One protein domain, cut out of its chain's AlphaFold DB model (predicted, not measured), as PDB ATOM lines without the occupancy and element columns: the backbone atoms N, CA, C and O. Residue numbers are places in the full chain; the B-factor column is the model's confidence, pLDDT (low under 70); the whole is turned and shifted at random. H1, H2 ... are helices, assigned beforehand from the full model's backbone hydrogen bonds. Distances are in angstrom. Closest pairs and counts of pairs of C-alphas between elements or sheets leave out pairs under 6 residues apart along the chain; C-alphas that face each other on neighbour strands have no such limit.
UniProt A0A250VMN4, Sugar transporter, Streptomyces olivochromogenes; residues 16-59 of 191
ATOM      1  N   ASP A  16      44.844  21.678  11.766       89.00
ATOM      2  CA  ASP A  16      44.992  21.319  10.358       89.00
ATOM      3  C   ASP A  16      43.841  20.432   9.855       89.00
ATOM      4  O   ASP A  16      43.912  19.881   8.762       89.00
ATOM      5  N   SER A  17      42.764  20.303  10.637       86.19
ATOM      6  CA  SER A  17      41.582  19.553  10.208       86.19
ATOM      7  C   SER A  17      40.839  20.276   9.095       86.19
ATOM      8  O   SER A  17      40.775  21.506   9.057       86.19
ATOM      9  N   ASP A  18      40.223  19.489   8.222       85.06
ATOM     10  CA  ASP A  18      39.168  19.961   7.338       85.06
ATOM     11  C   ASP A  18      37.793  19.882   8.023       85.06
ATOM     12  O   ASP A  18      37.665  19.492   9.190       85.06
ATOM     13  N   GLU A  19      36.773  20.311   7.290       80.12
ATOM     14  CA  GLU A  19      35.390  20.364   7.726       80.12
ATOM     15  C   GLU A  19      34.623  19.034   7.626       80.12
ATOM     16  O   GLU A  19      33.498  18.955   8.120       80.12
ATOM     17  N   ALA A  20      35.205  18.012   7.001       85.31
ATOM     18  CA  ALA A  20      34.537  16.768   6.626       85.31
ATOM     19  C   ALA A  20      35.061  15.532   7.383       85.31
ATOM     20  O   ALA A  20      34.337  14.543   7.513       85.31
ATOM     21  N   ASN A  21      36.281  15.578   7.922       87.06
ATOM     22  CA  ASN A  21      37.013  14.418   8.423       87.06
ATOM     23  C   ASN A  21      37.538  14.631   9.859       87.06
ATOM     24  O   ASN A  21      38.726  14.888  10.056       87.06
ATOM     25  N   PRO A  22      36.706  14.444  10.901       89.19
ATOM     26  CA  PRO A  22      35.271  14.150  10.866       89.19
ATOM     27  C   PRO A  22      34.411  15.416  10.736       89.19
ATOM     28  O   PRO A  22      34.856  16.518  11.057       89.19
ATOM     29  N   THR A  23      33.140  15.251  10.366       92.19
ATOM     30  CA  THR A  23      32.192  16.372  10.308       92.19
ATOM     31  C   THR A  23      31.989  17.018  11.684       92.19
ATOM     32  O   THR A  23      32.077  16.359  12.728       92.19
ATOM     33  N   GLN A  24      31.642  18.309  11.727       92.94
ATOM     34  CA  GLN A  24      31.363  19.000  13.000       92.94
ATOM     35  C   GLN A  24      30.170  18.375  13.729       92.94
ATOM     36  O   GLN A  24      30.142  18.361  14.961       92.94
ATOM     37  N   ALA A  25      29.204  17.830  12.982       94.31
ATOM     38  CA  ALA A  25      28.058  17.145  13.559       94.31
ATOM     39  C   ALA A  25      28.492  15.899  14.348       94.31
ATOM     40  O   ALA A  25      28.068  15.724  15.493       94.31
ATOM     41  N   ASP A  26      29.412  15.101  13.798       94.69
ATOM     42  CA  ASP A  26      29.981  13.935  14.485       94.69
ATOM     43  C   ASP A  26      30.805  14.327  15.710       94.69
ATOM     44  O   ASP A  26      30.783  13.644  16.739       94.69
ATOM     45  N   VAL A  27      31.545  15.434  15.626       94.50
ATOM     46  CA  VAL A  27      32.325  15.952  16.756       94.50
ATOM     47  C   VAL A  27      31.406  16.385  17.899       94.50
ATOM     48  O   VAL A  27      31.639  15.993  19.046       94.50
ATOM     49  N   MET A  28      30.348  17.144  17.601       95.69
ATOM     50  CA  MET A  28      29.369  17.591  18.596       95.69
ATOM     51  C   MET A  28      28.598  16.410  19.198       95.69
ATOM     52  O   MET A  28      28.429  16.338  20.417       95.69
ATOM     53  N   ALA A  29      28.186  15.445  18.370       97.12
ATOM     54  CA  ALA A  29      27.439  14.261  18.795       97.12
ATOM     55  C   ALA A  29      28.195  13.412  19.835       97.12
ATOM     56  O   ALA A  29      27.566  12.767  20.673       97.12
ATOM     57  N   LYS A  30      29.534  13.472  19.873       96.44
ATOM     58  CA  LYS A  30      30.354  12.817  20.914       96.44
ATOM     59  C   LYS A  30      30.208  13.445  22.308       96.44
ATOM     60  O   LYS A  30      30.714  12.874  23.270       96.44
ATOM     61  N   GLY A  31      29.581  14.619  22.433       95.31
ATOM     62  CA  GLY A  31      29.313  15.282  23.715       95.31
ATOM     63  C   GLY A  31      30.552  15.844  24.423       95.31
ATOM     64  O   GLY A  31      30.503  16.115  25.619       95.31
ATOM     65  N   LYS A  32      31.674  15.994  23.706       93.00
ATOM     66  CA  LYS A  32      32.944  16.521  24.248       93.00
ATOM     67  C   LYS A  32      33.240  17.964  23.836       93.00
ATOM     68  O   LYS A  32      34.230  18.534  24.283       93.00
ATOM     69  N   VAL A  33      32.408  18.532  22.970       92.31
ATOM     70  CA  VAL A  33      32.517  19.903  22.476       92.31
ATOM     71  C   VAL A  33      31.230  20.632  22.839       92.31
ATOM     72  O   VAL A  33      30.149  20.062  22.737       92.31
ATOM     73  N   ALA A  34      31.355  21.872  23.312       92.19
ATOM     74  CA  ALA A  34      30.214  22.672  23.752       92.19
ATOM     75  C   ALA A  34      29.593  23.506  22.619       92.19
ATOM     76  O   ALA A  34      28.437  23.901  22.718       92.19
ATOM     77  N   GLN A  35      30.367  23.816  21.573       93.06
ATOM     78  CA  GLN A  35      29.966  24.714  20.492       93.06
ATOM     79  C   GLN A  35      30.571  24.261  19.164       93.06
ATOM     80  O   GLN A  35      31.745  23.894  19.105       93.06
ATOM     81  N   VAL A  36      29.784  24.341  18.095       93.62
ATOM     82  CA  VAL A  36      30.239  24.142  16.716       93.62
ATOM     83  C   VAL A  36      29.701  25.260  15.833       93.62
ATOM     84  O   VAL A  36      28.584  25.732  16.036       93.62
ATOM     85  N   VAL A  37      30.491  25.668  14.843       92.25
ATOM     86  CA  VAL A  37      30.002  26.474  13.720       92.25
ATOM     87  C   VAL A  37      29.452  25.502  12.685       92.25
ATOM     88  O   VAL A  37      30.120  24.528  12.342       92.25
ATOM     89  N   SER A  38      28.220  25.724  12.234       90.12
ATOM     90  CA  SER A  38      27.522  24.787  11.357       90.12
ATOM     91  C   SER A  38      26.681  25.515  10.315       90.12
ATOM     92  O   SER A  38      26.321  26.678  10.490       90.12
ATOM     93  N   THR A  39      26.389  24.812   9.228       86.94
ATOM     94  CA  THR A  39      25.504  25.247   8.146       86.94
ATOM     95  C   THR A  39      24.049  24.845   8.437       86.94
ATOM     96  O   THR A  39      23.786  24.081   9.379       86.94
ATOM     97  N   PRO A  40      23.072  25.341   7.651       84.50
ATOM     98  CA  PRO A  40      21.683  24.911   7.768       84.50
ATOM     99  C   PRO A  40      21.515  23.387   7.814       84.50
ATOM    100  O   PRO A  40      22.134  22.654   7.048       84.50
ATOM    101  N   GLY A  41      20.675  22.906   8.735       85.06
ATOM    102  CA  GLY A  41      20.408  21.478   8.939       85.06
ATOM    103  C   GLY A  41      21.406  20.737   9.842       85.06
ATOM    104  O   GLY A  41      21.090  19.636  10.296       85.06
ATOM    105  N   GLY A  42      22.553  21.330  10.196       89.94
ATOM    106  CA  GLY A  42      23.581  20.655  11.000       89.94
ATOM    107  C   GLY A  42      23.101  20.140  12.364       89.94
ATOM    108  O   GLY A  42      23.470  19.044  12.776       89.94
ATOM    109  N   ALA A  43      22.205  20.863  13.042       91.81
ATOM    110  CA  ALA A  43      21.632  20.409  14.313       91.81
ATOM    111  C   ALA A  43      20.763  19.150  14.175       91.81
ATOM    112  O   ALA A  43      20.767  18.308  15.073       91.81
ATOM    113  N   ASN A  44      20.067  18.980  13.046       91.19
ATOM    114  CA  ASN A  44      19.316  17.754  12.778       91.19
ATOM    115  C   ASN A  44      20.270  16.567  12.632       91.19
ATOM    116  O   ASN A  44      20.002  15.515  13.203       91.19
ATOM    117  N   VAL A  45      21.408  16.754  11.956       93.88
ATOM    118  CA  VAL A  45      22.448  15.720  11.830       93.88
ATOM    119  C   VAL A  45      23.066  15.392  13.195       93.88
ATOM    120  O   VAL A  45      23.199  14.221  13.540       93.88
ATOM    121  N   VAL A  46      23.353  16.396  14.037       96.19
ATOM    122  CA  VAL A  46      23.816  16.168  15.423       96.19
ATOM    123  C   VAL A  46      22.818  15.315  16.210       96.19
ATOM    124  O   VAL A  46      23.223  14.377  16.893       96.19
ATOM    125  N   ILE A  47      21.520  15.621  16.119       96.12
ATOM    126  CA  ILE A  47      20.465  14.874  16.819       96.12
ATOM    127  C   ILE A  47      20.299  13.465  16.236       96.12
ATOM    128  O   ILE A  47      20.064  12.529  16.996       96.12
ATOM    129  N   GLN A  48      20.433  13.284  14.922       96.56
ATOM    130  CA  GLN A  48      20.428  11.958  14.296       96.56
ATOM    131  C   GLN A  48      21.594  11.103  14.811       96.56
ATOM    132  O   GLN A  48      21.386   9.949  15.183       96.56
ATOM    133  N   ASN A  49      22.789  11.689  14.914       97.25
ATOM    134  CA  ASN A  49      23.995  10.989  15.360       97.25
ATOM    135  C   ASN A  49      24.038  10.815  16.890       97.25
ATOM    136  O   ASN A  49      24.703   9.909  17.393       97.25
ATOM    137  N   ASN A  50      23.313  11.647  17.646       97.88
ATOM    138  CA  ASN A  50      23.099  11.492  19.083       97.88
ATOM    139  C   ASN A  50      21.695  11.977  19.514       97.88
ATOM    140  O   ASN A  50      21.522  13.137  19.917       97.88
ATOM    141  N   PRO A  51      20.691  11.076  19.536       98.06
ATOM    142  CA  PRO A  51      19.314  11.420  19.901       98.06
ATOM    143  C   PRO A  51      19.147  12.002  21.310       98.06
ATOM    144  O   PRO A  51      18.176  12.715  21.572       98.06
ATOM    145  N   ALA A  52      20.094  11.759  22.225       97.88
ATOM    146  CA  ALA A  52      20.039  12.276  23.592       97.88
ATOM    147  C   ALA A  52      20.255  13.799  23.682       97.88
ATOM    148  O   ALA A  52      20.005  14.380  24.746       97.88
ATOM    149  N   LEU A  53      20.713  14.441  22.600       96.81
ATOM    150  CA  LEU A  53      20.858  15.897  22.483       96.81
ATOM    151  C   LEU A  53      19.575  16.599  22.009       96.81
ATOM    152  O   LEU A  53      19.529  17.832  21.988       96.81
ATOM    153  N   LYS A  54      18.513  15.855  21.669       96.06
ATOM    154  CA  LYS A  54      17.222  16.446  21.288       96.06
ATOM    155  C   LYS A  54      16.709  17.376  22.395       96.06
ATOM    156  O   LYS A  54      16.613  16.981  23.553       96.06
ATOM    157  N   GLY A  55      16.389  18.616  22.023       94.94
ATOM    158  CA  GLY A  55      15.922  19.650  22.953       94.94
ATOM    159  C   GLY A  55      17.003  20.241  23.869       94.94
ATOM    160  O   GLY A  55      16.665  21.016  24.755       94.94
ATOM    161  N   LYS A  56      18.283  19.893  23.676       96.12
ATOM    162  CA  LYS A  56      19.413  20.389  24.488       96.12
ATOM    163  C   LYS A  56      20.369  21.309  23.724       96.12
ATOM    164  O   LYS A  56      21.317  21.816  24.314       96.12
ATOM    165  N   LEU A  57      20.157  21.494  22.421       95.62
ATOM    166  CA  LEU A  57      20.985  22.363  21.589       95.62
ATOM    167  C   LEU A  57      20.485  23.810  21.666       95.62
ATOM    168  O   LEU A  57      19.289  24.064  21.537       95.62
ATOM    169  N   GLY A  58      21.418  24.739  21.868       95.69
ATOM    170  CA  GLY A  58      21.185  26.177  21.761       95.69
ATOM    171  C   GLY A  58      21.692  26.722  20.428       95.69
ATOM    172  O   GLY A  58      22.569  26.127  19.801       95.69
ATOM    173  N   PHE A  59      21.155  27.870  20.018       94.88
ATOM    174  CA  PHE A  59      21.486  28.520  18.752       94.88
ATOM    175  C   PHE A  59      21.727  30.005  18.987       94.88
ATOM    176  O   PHE A  59      20.964  30.661  19.695       94.88
TER     177      PHE A  59
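Overview. This is residues 16 to 59 of the 191 residues of the protein "Sugar transporter" of Streptomyces olivochromogenes (UniProt A0A250VMN4). There is little regular structure: two short helices, H1 and H2, pack on each other at a slant, joined by a wide loop of residues 30 to 41. The first residues lead in from Asp 16 at one end of the longest axis, and the stretch after H2 includes Gly 55 at the other end. The 44 printed residues hold H1, then H2, and no named strand; the class is all helix, though under half of the residues are in named elements. The whole is compact, with a radius of gyration of the C-alphas of 9.8 A, and only just elongated, spanning 31 by 21 by 16 A.

Arrangement. H1, residues 24 to 29, and H2, residues 42 to 49, touch; their closest C-alphas, those of Ala 25 and Val 46, are 4.7 A apart. They run the same way at a steep tilt of 45 degrees. In both, every O i to N i+4 pair is within hydrogen-bond range.

Along the chain. H1 begins at C-alpha 24 (31.363, 19.000, 13.000) and is 8.5 A long from first to last C-alpha. H2 measures 10.6 A and ends at C-alpha 49 (23.995, 10.989, 15.360).

Size, cuts and confidence. The C-alphas farthest apart, of Asp 16 and Gly 55, are 31.7 A apart. The link from H1 to H2 is long. The printed part has no cut, and no printed residue is under 70 in pLDDT.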